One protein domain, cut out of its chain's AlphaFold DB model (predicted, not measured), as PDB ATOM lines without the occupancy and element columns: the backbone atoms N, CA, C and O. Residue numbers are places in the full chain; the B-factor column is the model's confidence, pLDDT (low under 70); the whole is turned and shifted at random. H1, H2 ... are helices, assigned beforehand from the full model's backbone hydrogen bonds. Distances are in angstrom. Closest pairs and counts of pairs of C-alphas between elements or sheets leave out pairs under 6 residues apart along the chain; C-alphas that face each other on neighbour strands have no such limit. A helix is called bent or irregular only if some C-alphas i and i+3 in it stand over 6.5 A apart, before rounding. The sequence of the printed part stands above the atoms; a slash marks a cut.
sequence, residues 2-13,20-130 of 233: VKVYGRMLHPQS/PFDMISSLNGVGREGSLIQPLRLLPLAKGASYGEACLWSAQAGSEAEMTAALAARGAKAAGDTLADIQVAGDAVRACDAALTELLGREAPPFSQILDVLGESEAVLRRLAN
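Overview. This is residues 2 to 13 and 20 to 130 of the 233 residues of an uncharacterized protein of Roseobacter cerasinus (UniProt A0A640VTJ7). A long helical hairpin, H6 folding back into the shorter H7, makes the long axis; a row of short helices, H2, H3 and H4, runs along the H7 side, with H3 and H4 packing on H7. H5 crosses one end of the hairpin, and H1 packs on H6 near the other end. The printed part has 123 residues with seven named helices, H1 to H7 in that order, and no named strand: the class is all helix. It is only just loose, close to compact, with a radius of gyration of the C-alphas of 16.7 A, and elongated, spanning 51 by 27 by 21 A.

Along the chain. Find C-alpha 76 at (27.259, 46.956, 8.536); from there H6, residues 76 to 107, runs 42.0 A to C-alpha 107 at (-3.870, 42.169, 36.382), with a kink of 69 degrees near residue 101. H6 is irregular: C-alphas 103 and 106 are 9.5 A apart. H7, residues 112 to 128, runs 24.1 A and ends at C-alpha 128, (27.087, 38.157, 13.892). H5, residues 64 to 74, is 15.4 A long. Look earlier for the short helices: H1, residues 2 to 8, H2, residues 22 to 28, H3, residues 37 to 41, and H4, residues 56 to 60. H1 is irregular too, with C-alphas 4 and 7 at 9.5 A.

Arrangement. Start at H7, the hub, which touches four helices. H6 and H7 form a helical hairpin, touching at a shallow tilt of 14 degrees, opposite ways; the closest C-alphas, of Leu 83 and Glu 122, are 6.2 A apart, and H6 touches H7 with residues 79 to 94 alone. H3 touches H7, closest at the C-alphas of Ile 37 and Ile 114, 6.4 A. H4 touches residues 120 to 124 of H7 alone, closest at the C-alphas of Leu 56 and Ser 121, 5.9 A. H5 touches H7 at residue 128 alone, its closest C-alpha being that of Thr 68 at 5.2 A, about perpendicular at 73 degrees. H2 is close to H7 but not clearly touching, the C-alphas of Asn 28 and Ile 114 being 6.5 A apart. H1 touches residues 96 to 103 of H6 alone, closest at the C-alphas of Lys 3 and Ala 99, 6.3 A, and is apart from H7. Every O i to N i+4 pair is within hydrogen-bond range in H2, H3, H4 and H7, against 6 of 7 in H5, 26 of 28 in H6 and 1 of 3 in H1, where 1 of 4 O i to N i+3 pairs is.

Size, cuts and confidence. The C-alphas farthest apart, of Ser 13 and Ala 73, are 51.8 A apart. Residues 14 to 19 are not printed; C-alphas 13 and 20 across the cut are 6.2 A apart. The link from H3 to H4, residues 42 to 55, is long. Mean pLDDT of the printed part is 86.7, and residue 31 alone is under 70.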
ATOM      1  N   VAL A   2      -3.999  52.830  24.878       84.56
ATOM      2  CA  VAL A   2      -4.125  52.624  26.343       84.56
ATOM      3  C   VAL A   2      -4.066  53.935  27.139       84.56
ATOM      4  O   VAL A   2      -4.987  54.231  27.882       84.56
ATOM      5  N   LYS A   3      -3.063  54.790  26.895       85.00
ATOM      6  CA  LYS A   3      -2.932  56.092  27.584       85.00
ATOM      7  C   LYS A   3      -4.067  57.092  27.321       85.00
ATOM      8  O   LYS A   3      -4.274  57.990  28.119       85.00
ATOM      9  N   VAL A   4      -4.753  56.978  26.181       86.69
ATOM     10  CA  VAL A   4      -5.782  57.946  25.751       86.69
ATOM     11  C   VAL A   4      -7.176  57.483  26.168       86.69
ATOM     12  O   VAL A   4      -7.983  58.291  26.604       86.69
ATOM     13  N   TYR A   5      -7.451  56.185  26.034       85.06
ATOM     14  CA  TYR A   5      -8.785  55.618  26.230       85.06
ATOM     15  C   TYR A   5      -8.905  54.775  27.505       85.06
ATOM     16  O   TYR A   5     -10.014  54.554  27.977       85.06
ATOM     17  N   GLY A   6      -7.794  54.324  28.097       84.31
ATOM     18  CA  GLY A   6      -7.786  53.573  29.353       84.31
ATOM     19  C   GLY A   6      -8.776  52.407  29.350       84.31
ATOM     20  O   GLY A   6      -8.743  51.552  28.466       84.31
ATOM     21  N   ARG A   7      -9.694  52.407  30.328       81.56
ATOM     22  CA  ARG A   7     -10.756  51.394  30.475       81.56
ATOM     23  C   ARG A   7     -11.887  51.504  29.446       81.56
ATOM     24  O   ARG A   7     -12.704  50.601  29.373       81.56
ATOM     25  N   MET A   8     -11.930  52.561  28.635       82.94
ATOM     26  CA  MET A   8     -12.918  52.727  27.557       82.94
ATOM     27  C   MET A   8     -12.534  51.974  26.270       82.94
ATOM     28  O   MET A   8     -13.198  52.118  25.247       82.94
ATOM     29  N   LEU A   9     -11.440  51.203  26.280       83.00
ATOM     30  CA  LEU A   9     -11.061  50.357  25.149       83.00
ATOM     31  C   LEU A   9     -12.043  49.198  24.980       83.00
ATOM     32  O   LEU A   9     -12.396  48.533  25.945       83.00
ATOM     33  N   HIS A  10     -12.464  48.951  23.742       81.56
ATOM     34  CA  HIS A  10     -13.306  47.805  23.414       81.56
ATOM     35  C   HIS A  10     -12.460  46.548  23.133       81.56
ATOM     36  O   HIS A  10     -11.357  46.685  22.592       81.56
ATOM     37  N   PRO A  11     -12.982  45.341  23.426       82.69
ATOM     38  CA  PRO A  11     -14.305  45.072  24.007       82.69
ATOM     39  C   PRO A  11     -14.417  45.533  25.469       82.69
ATOM     40  O   PRO A  11     -13.438  45.526  26.207       82.69
ATOM     41  N   GLN A  12     -15.607  46.001  25.857       81.50
ATOM     42  CA  GLN A  12     -15.909  46.300  27.259       81.50
ATOM     43  C   GLN A  12     -16.248  44.989  27.972       81.50
ATOM     44  O   GLN A  12     -16.732  44.065  27.328       81.50
ATOM     45  N   SER A  13     -15.993  44.921  29.279       79.06
ATOM     46  CA  SER A  13     -16.444  43.803  30.122       79.06
ATOM     47  C   SER A  13     -17.968  43.704  30.040       79.06
ATOM     48  O   SER A  13     -18.633  44.703  30.331       79.06
ATOM     49  N   PRO A  20     -11.098  41.732  29.228       77.88
ATOM     50  CA  PRO A  20     -10.876  42.141  27.837       77.88
ATOM     51  C   PRO A  20      -9.389  42.216  27.450       77.88
ATOM     52  O   PRO A  20      -9.038  42.075  26.279       77.88
ATOM     53  N   PHE A  21      -8.495  42.375  28.431       81.44
ATOM     54  CA  PHE A  21      -7.048  42.384  28.224       81.44
ATOM     55  C   PHE A  21      -6.410  40.979  28.175       81.44
ATOM     56  O   PHE A  21      -5.246  40.872  27.788       81.44
ATOM     57  N   ASP A  22      -7.151  39.893  28.441       81.44
ATOM     58  CA  ASP A  22      -6.635  38.514  28.344       81.44
ATOM     59  C   ASP A  22      -6.263  38.119  26.908       81.44
ATOM     60  O   ASP A  22      -5.392  37.272  26.690       81.44
ATOM     61  N   MET A  23      -6.847  38.775  25.900       82.88
ATOM     62  CA  MET A  23      -6.402  38.606  24.514       82.88
ATOM     63  C   MET A  23      -4.921  38.971  24.367       82.88
ATOM     64  O   MET A  23      -4.167  38.236  23.730       82.88
ATOM     65  N   ILE A  24      -4.478  40.047  25.024       85.31
ATOM     66  CA  ILE A  24      -3.071  40.464  25.042       85.31
ATOM     67  C   ILE A  24      -2.228  39.427  25.796       85.31
ATOM     68  O   ILE A  24      -1.163  39.045  25.314       85.31
ATOM     69  N   SER A  25      -2.736  38.883  26.909       83.12
ATOM     70  CA  SER A  25      -2.090  37.783  27.642       83.12
ATOM     71  C   SER A  25      -1.817  36.566  26.749       83.12
ATOM     72  O   SER A  25      -0.743  35.973  26.823       83.12
ATOM     73  N   SER A  26      -2.750  36.195  25.865       83.19
ATOM     74  CA  SER A  26      -2.570  35.059  24.943       83.19
ATOM     75  C   SER A  26      -1.520  35.312  23.850       83.19
ATOM     76  O   SER A  26      -0.805  34.394  23.433       83.19
ATOM     77  N   LEU A  27      -1.404  36.565  23.402       87.06
ATOM     78  CA  LEU A  27      -0.421  36.986  22.408       87.06
ATOM     79  C   LEU A  27       0.989  37.006  23.002       87.06
ATOM     80  O   LEU A  27       1.916  36.494  22.372       87.06
ATOM     81  N   ASN A  28       1.123  37.536  24.218       84.56
ATOM     82  CA  ASN A  28       2.390  37.634  24.940       84.56
ATOM     83  C   ASN A  28       2.848  36.290  25.523       84.56
ATOM     84  O   ASN A  28       4.045  36.021  25.588       84.56
ATOM     85  N   GLY A  29       1.894  35.443  25.920       77.44
ATOM     86  CA  GLY A  29       2.131  34.165  26.578       77.44
ATOM     87  C   GLY A  29       2.059  34.279  28.098       77.44
ATOM     88  O   GLY A  29       2.936  34.853  28.742       77.44
ATOM     89  N   VAL A  30       1.025  33.677  28.686       70.69
ATOM     90  CA  VAL A  30       0.872  33.512  30.139       70.69
ATOM     91  C   VAL A  30       0.644  32.032  30.424       70.69
ATOM     92  O   VAL A  30      -0.317  31.444  29.934       70.69
ATOM     93  N   GLY A  31       1.569  31.397  31.155       66.00
ATOM     94  CA  GLY A  31       1.536  29.953  31.452       66.00
ATOM     95  C   GLY A  31       1.837  29.025  30.262       66.00
ATOM     96  O   GLY A  31       1.955  27.817  30.442       66.00
ATOM     97  N   ARG A  32       1.983  29.580  29.055       75.06
ATOM     98  CA  ARG A  32       2.407  28.919  27.815       75.06
ATOM     99  C   ARG A  32       3.093  29.938  26.906       75.06
ATOM    100  O   ARG A  32       3.007  31.142  27.150       75.06
ATOM    101  N   GLU A  33       3.738  29.457  25.852       79.50
ATOM    102  CA  GLU A  33       4.333  30.321  24.832       79.50
ATOM    103  C   GLU A  33       3.266  31.193  24.151       79.50
ATOM    104  O   GLU A  33       2.189  30.712  23.780       79.50
ATOM    105  N   GLY A  34       3.564  32.488  24.027       84.38
ATOM    106  CA  GLY A  34       2.685  33.461  23.389       84.38
ATOM    107  C   GLY A  34       2.630  33.288  21.879       84.38
ATOM    108  O   GLY A  34       3.619  32.942  21.236       84.38
ATOM    109  N   SER A  35       1.475  33.581  21.284       88.44
ATOM    110  CA  SER A  35       1.291  33.415  19.834       88.44
ATOM    111  C   SER A  35       2.166  34.364  18.998       88.44
ATOM    112  O   SER A  35       2.387  34.094  17.821       88.44
ATOM    113  N   LEU A  36       2.688  35.447  19.590       88.81
ATOM    114  CA  LEU A  36       3.639  36.354  18.934       88.81
ATOM    115  C   LEU A  36       5.096  35.894  19.032       88.81
ATOM    116  O   LEU A  36       5.917  36.337  18.234       88.81
ATOM    117  N   ILE A  37       5.425  34.991  19.956       89.56
ATOM    118  CA  ILE A  37       6.809  34.588  20.225       89.56
ATOM    119  C   ILE A  37       7.418  33.884  19.013       89.56
ATOM    120  O   ILE A  37       8.471  34.293  18.521       89.56
ATOM    121  N   GLN A  38       6.727  32.883  18.466       90.25
ATOM    122  CA  GLN A  38       7.235  32.147  17.311       90.25
ATOM    123  C   GLN A  38       7.374  33.024  16.051       90.25
ATOM    124  O   GLN A  38       8.427  32.966  15.414       90.25
ATOM    125  N   PRO A  39       6.393  33.873  15.683       91.56
ATOM    126  CA  PRO A  39       6.571  34.818  14.588       91.56
ATOM    127  C   PRO A  39       7.749  35.776  14.769       91.56
ATOM    128  O   PRO A  39       8.477  36.018  13.808       91.56
ATOM    129  N   LEU A  40       7.978  36.283  15.987       91.56
ATOM    130  CA  LEU A  40       9.122  37.152  16.276       91.56
ATOM    131  C   LEU A  40      10.457  36.427  16.061       91.56
ATOM    132  O   LEU A  40      11.369  37.006  15.478       91.56
ATOM    133  N   ARG A  41      10.563  35.144  16.436       91.44
ATOM    134  CA  ARG A  41      11.778  34.339  16.192       91.44
ATOM    135  C   ARG A  41      12.075  34.095  14.713       91.44
ATOM    136  O   ARG A  41      13.227  33.849  14.361       91.44
ATOM    137  N   LEU A  42      11.044  34.126  13.870       91.94
ATOM    138  CA  LEU A  42      11.140  33.910  12.426       91.94
ATOM    139  C   LEU A  42      11.359  35.209  11.637       91.94
ATOM    140  O   LEU A  42      11.551  35.151  10.419       91.94
ATOM    141  N   LEU A  43      11.352  36.374  12.297       91.88
ATOM    142  CA  LEU A  43      11.668  37.634  11.634       91.88
ATOM    143  C   LEU A  43      13.129  37.644  11.153       91.88
ATOM    144  O   LEU A  43      14.032  37.283  11.914       91.88
ATOM    145  N   PRO A  44      13.379  38.069   9.903       90.31
ATOM    146  CA  PRO A  44      14.725  38.131   9.360       90.31
ATOM    147  C   PRO A  44      15.529  39.242  10.041       90.31
ATOM    148  O   PRO A  44      15.134  40.407  10.036       90.31
ATOM    149  N   LEU A  45      16.700  38.893  10.573       89.50
ATOM    150  CA  LEU A  45      17.661  39.852  11.133       89.50
ATOM    151  C   LEU A  45      18.483  40.529  10.023       89.50
ATOM    152  O   LEU A  45      18.935  41.668  10.153       89.50
ATOM    153  N   ALA A  46      18.646  39.847   8.890       85.75
ATOM    154  CA  ALA A  46      19.275  40.401   7.702       85.75
ATOM    155  C   ALA A  46      18.245  41.149   6.837       85.75
ATOM    156  O   ALA A  46      17.335  40.543   6.271       85.75
ATOM    157  N   LYS A  47      18.404  42.473   6.682       83.06
ATOM    158  CA  LYS A  47      17.483  43.311   5.890       83.06
ATOM    159  C   LYS A  47      17.283  42.765   4.469       83.06
ATOM    160  O   LYS A  47      18.240  42.615   3.716       83.06
ATOM    161  N   GLY A  48      16.038  42.494   4.084       80.19
ATOM    162  CA  GLY A  48      15.703  41.939   2.766       80.19
ATOM    163  C   GLY A  48      15.935  40.431   2.620       80.19
ATOM    164  O   GLY A  48      15.978  39.944   1.496       80.19
ATOM    165  N   ALA A  49      16.152  39.691   3.711       83.69
ATOM    166  CA  ALA A  49      15.931  38.245   3.724       83.69
ATOM    167  C   ALA A  49      14.427  37.940   3.836       83.69
ATOM    168  O   ALA A  49      13.644  38.788   4.277       83.69
ATOM    169  N   SER A  50      14.022  36.746   3.404       87.00
ATOM    170  CA  SER A  50      12.623  36.327   3.488       87.00
ATOM    171  C   SER A  50      12.257  35.945   4.922       87.00
ATOM    172  O   SER A  50      13.113  35.622   5.742       87.00
ATOM    173  N   TYR A  51      10.962  35.953   5.234       89.12
ATOM    174  CA  TYR A  51      10.479  35.448   6.518       89.12
ATOM    175  C   TYR A  51      10.922  33.991   6.735       89.12
ATOM    176  O   TYR A  51      10.733  33.152   5.854       89.12
ATOM    177  N   GLY A  52      11.505  33.699   7.900       83.81
ATOM    178  CA  GLY A  52      12.089  32.396   8.234       83.81
ATOM    179  C   GLY A  52      13.554  32.207   7.817       83.81
ATOM    180  O   GLY A  52      14.178  31.247   8.259       83.81
ATOM    181  N   GLU A  53      14.141  33.123   7.044       85.25
ATOM    182  CA  GLU A  53      15.565  33.107   6.690       85.25
ATOM    183  C   GLU A  53      16.361  34.069   7.574       85.25
ATOM    184  O   GLU A  53      15.858  35.127   7.951       85.25
ATOM    185  N   ALA A  54      17.624  33.732   7.868       86.19
ATOM    186  CA  ALA A  54      18.539  34.584   8.636       86.19
ATOM    187  C   ALA A  54      17.871  35.208   9.885       86.19
ATOM    188  O   ALA A  54      17.967  36.412  10.134       86.19
ATOM    189  N   CYS A  55      17.132  34.380  10.623       89.69
ATOM    190  CA  CYS A  55      16.305  34.743  11.768       89.69
ATOM    191  C   CYS A  55      16.863  34.146  13.071       89.69
ATOM    192  O   CYS A  55      17.777  33.314  13.047       89.69
ATOM    193  N   LEU A  56      16.300  34.524  14.221       88.31
ATOM    194  CA  LEU A  56      16.749  34.024  15.527       88.31
ATOM    195  C   LEU A  56      16.675  32.490  15.619       88.31
ATOM    196  O   LEU A  56      17.604  31.856  16.117       88.31
ATOM    197  N   TRP A  57      15.625  31.881  15.057       86.38
ATOM    198  CA  TRP A  57      15.500  30.421  14.986       86.38
ATOM    199  C   TRP A  57      16.674  29.764  14.238       86.38
ATOM    200  O   TRP A  57      17.199  28.741  14.673       86.38
ATOM    201  N   SER A  58      17.134  30.369  13.139       82.88
ATOM    202  CA  SER A  58      18.263  29.836  12.362       82.88
ATOM    203  C   SER A  58      19.600  29.930  13.105       82.88
ATOM    204  O   SER A  58      20.432  29.034  12.978       82.88
ATOM    205  N   ALA A  59      19.782  30.956  13.944       81.44
ATOM    206  CA  ALA A  59      20.951  31.052  14.817       81.44
ATOM    207  C   ALA A  59      20.963  29.919  15.853       81.44
ATOM    208  O   ALA A  59      21.974  29.245  16.024       81.44
ATOM    209  N   GLN A  60      19.816  29.653  16.484       77.75
ATOM    210  CA  GLN A  60      19.664  28.568  17.460       77.75
ATOM    211  C   GLN A  60      19.843  27.176  16.828       77.75
ATOM    212  O   GLN A  60      20.322  26.256  17.486       77.75
ATOM    213  N   ALA A  61      19.500  27.027  15.546       79.56
ATOM    214  CA  ALA A  61      19.668  25.791  14.785       79.56
ATOM    215  C   ALA A  61      21.105  25.550  14.266       79.56
ATOM    216  O   ALA A  61      21.350  24.526  13.630       79.56
ATOM    217  N   GLY A  62      22.054  26.460  14.528       79.12
ATOM    218  CA  GLY A  62      23.465  26.309  14.149       79.12
ATOM    219  C   GLY A  62      23.855  26.890  12.783       79.12
ATOM    220  O   GLY A  62      24.988  26.695  12.345       79.12
ATOM    221  N   SER A  63      22.979  27.650  12.118       82.44
ATOM    222  CA  SER A  63      23.250  28.292  10.815       82.44
ATOM    223  C   SER A  63      23.975  29.646  10.932       82.44
ATOM    224  O   SER A  63      23.826  30.526  10.081       82.44
ATOM    225  N   GLU A  64      24.772  29.852  11.985       84.31
ATOM    226  CA  GLU A  64      25.409  31.148  12.271       84.31
ATOM    227  C   GLU A  64      26.398  31.594  11.185       84.31
ATOM    228  O   GLU A  64      26.468  32.782  10.866       84.31
ATOM    229  N   ALA A  65      27.138  30.661  10.577       84.88
ATOM    230  CA  ALA A  65      28.109  30.975   9.526       84.88
ATOM    231  C   ALA A  65      27.434  31.542   8.262       84.88
ATOM    232  O   ALA A  65      27.866  32.563   7.722       84.88
ATOM    233  N   GLU A  66      26.338  30.919   7.824       84.81
ATOM    234  CA  GLU A  66      25.536  31.383   6.685       84.81
ATOM    235  C   GLU A  66      24.903  32.746   6.978       84.81
ATOM    236  O   GLU A  66      24.921  33.644   6.135       84.81
ATOM    237  N   MET A  67      24.406  32.934   8.203       85.00
ATOM    238  CA  MET A  67      23.807  34.195   8.630       85.00
ATOM    239  C   MET A  67      24.835  35.328   8.703       85.00
ATOM    240  O   MET A  67      24.560  36.439   8.250       85.00
ATOM    241  N   THR A  68      26.042  35.039   9.190       87.62
ATOM    242  CA  THR A  68      27.171  35.982   9.200       87.62
ATOM    243  C   THR A  68      27.518  36.418   7.779       87.62
ATOM    244  O   THR A  68      27.615  37.614   7.504       87.62
ATOM    245  N   ALA A  69      27.633  35.471   6.841       85.06
ATOM    246  CA  ALA A  69      27.882  35.782   5.436       85.06
ATOM    247  C   ALA A  69      26.742  36.616   4.819       85.06
ATOM    248  O   ALA A  69      26.995  37.591   4.107       85.06
ATOM    249  N   ALA A  70      25.484  36.286   5.130       84.75
ATOM    250  CA  ALA A  70      24.306  37.006   4.651       84.75
ATOM    251  C   ALA A  70      24.216  38.447   5.186       84.75
ATOM    252  O   ALA A  70      23.770  39.339   4.455       84.75
ATOM    253  N   LEU A  71      24.632  38.678   6.435       85.75
ATOM    254  CA  LEU A  71      24.735  40.004   7.049       85.75
ATOM    255  C   LEU A  71      25.907  40.796   6.458       85.75
ATOM    256  O   LEU A  71      25.727  41.948   6.057       85.75
ATOM    257  N   ALA A  72      27.078  40.171   6.312       85.62
ATOM    258  CA  ALA A  72      28.260  40.791   5.716       85.62
ATOM    259  C   ALA A  72      28.007  41.246   4.269       85.62
ATOM    260  O   ALA A  72      28.362  42.368   3.911       85.62
ATOM    261  N   ALA A  73      27.322  40.429   3.462       85.75
ATOM    262  CA  ALA A  73      26.959  40.764   2.083       85.75
ATOM    263  C   ALA A  73      26.045  42.001   1.971       85.75
ATOM    264  O   ALA A  73      26.066  42.698   0.958       85.75
ATOM    265  N   ARG A  74      25.247  42.286   3.008       85.44
ATOM    266  CA  ARG A  74      24.350  43.456   3.079       85.44
ATOM    267  C   ARG A  74      25.021  44.687   3.694       85.44
ATOM    268  O   ARG A  74      24.552  45.807   3.491       85.44
ATOM    269  N   GLY A  75      26.126  44.482   4.407       83.31
ATOM    270  CA  GLY A  75      26.956  45.523   4.999       83.31
ATOM    271  C   GLY A  75      26.500  45.983   6.386       83.31
ATOM    272  O   GLY A  75      25.332  45.888   6.766       83.31
ATOM    273  N   ALA A  76      27.446  46.554   7.139       83.94
ATOM    274  CA  ALA A  76      27.259  46.956   8.536       83.94
ATOM    275  C   ALA A  76      26.132  47.983   8.745       83.94
ATOM    276  O   ALA A  76      25.455  47.952   9.768       83.94
ATOM    277  N   LYS A  77      25.879  48.860   7.764       85.81
ATOM    278  CA  LYS A  77      24.770  49.824   7.831       85.81
ATOM    279  C   LYS A  77      23.410  49.122   7.906       85.81
ATOM    280  O   LYS A  77      22.575  49.516   8.707       85.81
ATOM    281  N   ALA A  78      23.197  48.079   7.102       88.00
ATOM    282  CA  ALA A  78      21.932  47.350   7.094       88.00
ATOM    283  C   ALA A  78      21.687  46.631   8.430       88.00
ATOM    284  O   ALA A  78      20.566  46.646   8.926       88.00
ATOM    285  N   ALA A  79      22.740  46.060   9.026       87.88
ATOM    286  CA  ALA A  79      22.675  45.479  10.366       87.88
ATOM    287  C   ALA A  79      22.403  46.541  11.446       87.88
ATOM    288  O   ALA A  79      21.579  46.316  12.327       87.88
ATOM    289  N   GLY A  80      23.041  47.713  11.353       89.06
ATOM    290  CA  GLY A  80      22.800  48.839  12.259       89.06
ATOM    291  C   GLY A  80      21.368  49.375  12.191       89.06
ATOM    292  O   GLY A  80      20.777  49.660  13.228       89.06
ATOM    293  N   ASP A  81      20.781  49.452  10.994       90.50
ATOM    294  CA  ASP A  81      19.376  49.834  10.839       90.50
ATOM    295  C   ASP A  81      18.441  48.808  11.498       90.50
ATOM    296  O   ASP A  81      17.563  49.195  12.263       90.50
ATOM    297  N   THR A  82      18.629  47.504  11.238       91.75
ATOM    298  CA  THR A  82      17.795  46.461  11.863       91.75
ATOM    299  C   THR A  82      17.930  46.486  13.386       91.75
ATOM    300  O   THR A  82      16.947  46.316  14.102       91.75
ATOM    301  N   LEU A  83      19.138  46.729  13.897       92.50
ATOM    302  CA  LEU A  83      19.382  46.875  15.328       92.50
ATOM    303  C   LEU A  83      18.599  48.059  15.914       92.50
ATOM    304  O   LEU A  83      17.967  47.914  16.959       92.50
ATOM    305  N   ALA A  84      18.598  49.206  15.230       92.56
ATOM    306  CA  ALA A  84      17.810  50.365  15.636       92.56
ATOM    307  C   ALA A  84      16.300  50.062  15.617       92.56
ATOM    308  O   ALA A  84      15.594  50.429  16.555       92.56
ATOM    309  N   ASP A  85      15.811  49.339  14.604       93.25
ATOM    310  CA  ASP A  85      14.406  48.924  14.515       93.25
ATOM    311  C   ASP A  85      14.006  48.016  15.699       93.25
ATOM    312  O   ASP A  85      12.950  48.215  16.307       93.25
ATOM    313  N   ILE A  86      14.868  47.062  16.084       93.25
ATOM    314  CA  ILE A  86      14.655  46.183  17.250       93.25
ATOM    315  C   ILE A  86      14.607  46.999  18.550       93.25
ATOM    316  O   ILE A  86      13.730  46.770  19.385       93.25
ATOM    317  N   GLN A  87      15.502  47.975  18.720       93.00
ATOM    318  CA  GLN A  87      15.534  48.838  19.908       93.00
ATOM    319  C   GLN A  87      14.276  49.701  20.022       93.00
ATOM    320  O   GLN A  87      13.652  49.743  21.084       93.00
ATOM    321  N   VAL A  88      13.845  50.315  18.915       95.88
ATOM    322  CA  VAL A  88      12.597  51.089  18.853       95.88
ATOM    323  C   VAL A  88      11.390  50.210  19.190       95.88
ATOM    324  O   VAL A  88      10.511  50.632  19.946       95.88
ATOM    325  N   ALA A  89      11.345  48.977  18.677       94.19
ATOM    326  CA  ALA A  89      10.294  48.022  19.017       94.19
ATOM    327  C   ALA A  89      10.313  47.661  20.512       94.19
ATOM    328  O   ALA A  89       9.264  47.676  21.158       94.19
ATOM    329  N   GLY A  90      11.493  47.402  21.084       93.50
ATOM    330  CA  GLY A  90      11.661  47.123  22.510       93.50
ATOM    331  C   GLY A  90      11.174  48.271  23.398       93.50
ATOM    332  O   GLY A  90      10.421  48.044  24.346       93.50
ATOM    333  N   ASP A  91      11.523  49.512  23.061       94.06
ATOM    334  CA  ASP A  91      11.064  50.699  23.788       94.06
ATOM    335  C   ASP A  91       9.548  50.893  23.689       94.06
ATOM    336  O   ASP A  91       8.893  51.210  24.686       94.06
ATOM    337  N   ALA A  92       8.962  50.638  22.517       93.38
ATOM    338  CA  ALA A  92       7.516  50.679  22.336       93.38
ATOM    339  C   ALA A  92       6.795  49.614  23.184       93.38
ATOM    340  O   ALA A  92       5.767  49.914  23.798       93.38
ATOM    341  N   VAL A  93       7.342  48.394  23.269       92.69
ATOM    342  CA  VAL A  93       6.800  47.315  24.111       92.69
ATOM    343  C   VAL A  93       6.882  47.688  25.591       92.69
ATOM    344  O   VAL A  93       5.866  47.604  26.279       92.69
ATOM    345  N   ARG A  94       8.025  48.193  26.075       92.31
ATOM    346  CA  ARG A  94       8.171  48.666  27.469       92.31
ATOM    347  C   ARG A  94       7.205  49.804  27.795       92.31
ATOM    348  O   ARG A  94       6.622  49.839  28.875       92.31
ATOM    349  N   ALA A  95       6.999  50.733  26.862       91.50
ATOM    350  CA  ALA A  95       6.042  51.821  27.042       91.50
ATOM    351  C   ALA A  95       4.585  51.323  27.091       91.50
ATOM    352  O   ALA A  95       3.760  51.916  27.794       91.50
ATOM    353  N   CYS A  96       4.261  50.259  26.350       90.56
ATOM    354  CA  CYS A  96       2.956  49.601  26.390       90.56
ATOM    355  C   CYS A  96       2.744  48.865  27.721       90.56
ATOM    356  O   CYS A  96       1.721  49.076  28.372       90.56
ATOM    357  N   ASP A  97       3.737  48.084  28.148       89.62
ATOM    358  CA  ASP A  97       3.760  47.360  29.422       89.62
ATOM    359  C   ASP A  97       3.575  48.308  30.615       89.62
ATOM    360  O   ASP A  97       2.685  48.113  31.442       89.62
ATOM    361  N   ALA A  98       4.315  49.421  30.642       89.94
ATOM    362  CA  ALA A  98       4.164  50.448  31.668       89.94
ATOM    363  C   ALA A  98       2.748  51.054  31.691       89.94
ATOM    364  O   ALA A  98       2.161  51.208  32.760       89.94
ATOM    365  N   ALA A  99       2.170  51.361  30.523       90.62
ATOM    366  CA  ALA A  99       0.823  51.927  30.442       90.62
ATOM    367  C   ALA A  99      -0.266  50.933  30.886       90.62
ATOM    368  O   ALA A  99      -1.262  51.337  31.484       90.62
ATOM    369  N   LEU A 100      -0.098  49.641  30.590       88.19
ATOM    370  CA  LEU A 100      -1.024  48.595  31.026       88.19
ATOM    371  C   LEU A 100      -0.867  48.284  32.515       88.19
ATOM    372  O   LEU A 100      -1.871  48.106  33.199       88.19
ATOM    373  N   THR A 101       0.360  48.304  33.033       90.06
ATOM    374  CA  THR A 101       0.654  48.173  34.467       90.06
ATOM    375  C   THR A 101       0.033  49.315  35.266       90.06
ATOM    376  O   THR A 101      -0.580  49.076  36.303       90.06
ATOM    377  N   GLU A 102       0.107  50.551  34.768       89.81
ATOM    378  CA  GLU A 102      -0.553  51.704  35.391       89.81
ATOM    379  C   GLU A 102      -2.087  51.563  35.397       89.81
ATOM    380  O   GLU A 102      -2.743  51.912  36.378       89.81
ATOM    381  N   LEU A 103      -2.670  51.013  34.326       87.00
ATOM    382  CA  LEU A 103      -4.122  50.886  34.168       87.00
ATOM    383  C   LEU A 103      -4.738  49.703  34.941       87.00
ATOM    384  O   LEU A 103      -5.856  49.812  35.458       87.00
ATOM    385  N   LEU A 104      -4.042  48.563  34.959       84.75
ATOM    386  CA  LEU A 104      -4.545  47.262  35.421       84.75
ATOM    387  C   LEU A 104      -3.880  46.794  36.724       84.75
ATOM    388  O   LEU A 104      -4.367  45.874  37.381       84.75
ATOM    389  N   GLY A 105      -2.772  47.417  37.131       85.19
ATOM    390  CA  GLY A 105      -2.027  47.032  38.322       85.19
ATOM    391  C   GLY A 105      -1.566  45.578  38.252       85.19
ATOM    392  O   GLY A 105      -0.785  45.197  37.387       85.19
ATOM    393  N   ARG A 106      -2.056  44.748  39.179       78.62
ATOM    394  CA  ARG A 106      -1.653  43.334  39.307       78.62
ATOM    395  C   ARG A 106      -2.230  42.429  38.217       78.62
ATOM    396  O   ARG A 106      -1.766  41.304  38.084       78.62
ATOM    397  N   GLU A 107      -3.227  42.906  37.477       79.19
ATOM    398  CA  GLU A 107      -3.870  42.169  36.382       79.19
ATOM    399  C   GLU A 107      -3.242  42.480  35.017       79.19
ATOM    400  O   GLU A 107      -3.737  42.032  33.986       79.19
ATOM    401  N   ALA A 108      -2.162  43.266  34.988       83.94
ATOM    402  CA  ALA A 108      -1.483  43.592  33.748       83.94
ATOM    403  C   ALA A 108      -0.852  42.338  33.109       83.94
ATOM    404  O   ALA A 108      -0.184  41.559  33.800       83.94
ATOM    405  N   PRO A 109      -1.033  42.136  31.790       83.56
ATOM    406  CA  PRO A 109      -0.410  41.026  31.085       83.56
ATOM    407  C   PRO A 109       1.112  41.222  31.037       83.56
ATOM    408  O   PRO A 109       1.562  42.309  30.675       83.56
ATOM    409  N   PRO A 110       1.926  40.195  31.336       83.94
ATOM    410  CA  PRO A 110       3.373  40.315  31.249       83.94
ATOM    411  C   PRO A 110       3.829  40.428  29.788       83.94
ATOM    412  O   PRO A 110       3.307  39.741  28.910       83.94
ATOM    413  N   PHE A 111       4.843  41.256  29.537       88.69
ATOM    414  CA  PHE A 111       5.505  41.393  28.227       88.69
ATOM    415  C   PHE A 111       6.933  40.829  28.207       88.69
ATOM    416  O   PHE A 111       7.625  40.953  27.195       88.69
ATOM    417  N   SER A 112       7.380  40.192  29.296       88.25
ATOM    418  CA  SER A 112       8.762  39.721  29.456       88.25
ATOM    419  C   SER A 112       9.208  38.806  28.315       88.25
ATOM    420  O   SER A 112      10.228  39.088  27.712       88.25
ATOM    421  N   GLN A 113       8.396  37.820  27.914       89.12
ATOM    422  CA  GLN A 113       8.758  36.896  26.826       89.12
ATOM    423  C   GLN A 113       9.039  37.613  25.494       89.12
ATOM    424  O   GLN A 113       9.939  37.224  24.755       89.12
ATOM    425  N   ILE A 114       8.284  38.670  25.176       91.25
ATOM    426  CA  ILE A 114       8.516  39.465  23.961       91.25
ATOM    427  C   ILE A 114       9.823  40.250  24.094       91.25
ATOM    428  O   ILE A 114      10.614  40.290  23.156       91.25
ATOM    429  N   LEU A 115      10.057  40.863  25.258       91.00
ATOM    430  CA  LEU A 115      11.284  41.609  25.532       91.00
ATOM    431  C   LEU A 115      12.523  40.704  25.510       91.00
ATOM    432  O   LEU A 115      13.547  41.118  24.973       91.00
ATOM    433  N   ASP A 116      12.408  39.479  26.020       91.25
ATOM    434  CA  ASP A 116      13.469  38.475  26.014       91.25
ATOM    435  C   ASP A 116      13.839  38.101  24.568       91.25
ATOM    436  O   ASP A 116      15.001  38.201  24.186       91.25
ATOM    437  N   VAL A 117      12.851  37.801  23.713       92.50
ATOM    438  CA  VAL A 117      13.082  37.479  22.289       92.50
ATOM    439  C   VAL A 117      13.700  38.647  21.516       92.50
ATOM    440  O   VAL A 117      14.570  38.438  20.667       92.50
ATOM    441  N   LEU A 118      13.270  39.883  21.786       93.44
ATOM    442  CA  LEU A 118      13.862  41.075  21.169       93.44
ATOM    443  C   LEU A 118      15.311  41.286  21.636       93.44
ATOM    444  O   LEU A 118      16.172  41.592  20.812       93.44
ATOM    445  N   GLY A 119      15.593  41.068  22.922       92.81
ATOM    446  CA  GLY A 119      16.945  41.134  23.480       92.81
ATOM    447  C   GLY A 119      17.872  40.053  22.919       92.81
ATOM    448  O   GLY A 119      19.005  40.348  22.538       92.81
ATOM    449  N   GLU A 120      17.382  38.819  22.784       93.38
ATOM    450  CA  GLU A 120      18.097  37.725  22.118       93.38
ATOM    451  C   GLU A 120      18.407  38.070  20.654       93.38
ATOM    452  O   GLU A 120      19.532  37.879  20.193       93.38
ATOM    453  N   SER A 121      17.430  38.629  19.935       92.38
ATOM    454  CA  SER A 121      17.590  39.057  18.539       92.38
ATOM    455  C   SER A 121      18.654  40.148  18.392       92.38
ATOM    456  O   SER A 121      19.494  40.070  17.494       92.38
ATOM    457  N   GLU A 122      18.662  41.137  19.292       92.50
ATOM    458  CA  GLU A 122      19.696  42.174  19.356       92.50
ATOM    459  C   GLU A 122      21.082  41.570  19.625       92.50
ATOM    460  O   GLU A 122      22.032  41.874  18.900       92.50
ATOM    461  N   ALA A 123      21.209  40.695  20.625       91.00
ATOM    462  CA  ALA A 123      22.483  40.081  20.986       91.00
ATOM    463  C   ALA A 123      23.060  39.232  19.841       91.00
ATOM    464  O   ALA A 123      24.250  39.317  19.530       91.00
ATOM    465  N   VAL A 124      22.214  38.440  19.176       91.88
ATOM    466  CA  VAL A 124      22.605  37.633  18.012       91.88
ATOM    467  C   VAL A 124      23.020  38.526  16.846       91.88
ATOM    468  O   VAL A 124      24.064  38.291  16.239       91.88
ATOM    469  N   LEU A 125      22.257  39.578  16.546       91.06
ATOM    470  CA  LEU A 125      22.589  40.496  15.460       91.06
ATOM    471  C   LEU A 125      23.920  41.219  15.713       91.06
ATOM    472  O   LEU A 125      24.743  41.292  14.802       91.06
ATOM    473  N   ARG A 126      24.166  41.703  16.937       90.75
ATOM    474  CA  ARG A 126      25.435  42.349  17.317       90.75
ATOM    475  C   ARG A 126      26.627  41.409  17.169       90.75
ATOM    476  O   ARG A 126      27.604  41.787  16.519       90.75
ATOM    477  N   ARG A 127      26.492  40.178  17.679       89.75
ATOM    478  CA  ARG A 127      27.513  39.128  17.576       89.75
ATOM    479  C   ARG A 127      27.868  38.838  16.119       89.75
ATOM    480  O   ARG A 127      29.039  38.848  15.757       89.75
ATOM    481  N   LEU A 128      26.867  38.604  15.273       89.25
ATOM    482  CA  LEU A 128      27.087  38.157  13.892       89.25
ATOM    483  C   LEU A 128      27.476  39.291  12.942       89.25
ATOM    484  O   LEU A 128      28.200  39.065  11.978       89.25
ATOM    485  N   ALA A 129      27.026  40.516  13.207       87.69
ATOM    486  CA  ALA A 129      27.456  41.692  12.456       87.69
ATOM    487  C   ALA A 129      28.778  42.287  12.982       87.69
ATOM    488  O   ALA A 129      29.237  43.294  12.441       87.69
ATOM    489  N   ASN A 130      29.386  41.674  14.010       85.19
ATOM    490  CA  ASN A 130      30.604  42.135  14.678       85.19
ATOM    491  C   ASN A 130      30.535  43.628  15.059       85.19
ATOM    492  O   ASN A 130      31.485  44.389  14.866       85.19
TER     493      ASN A 130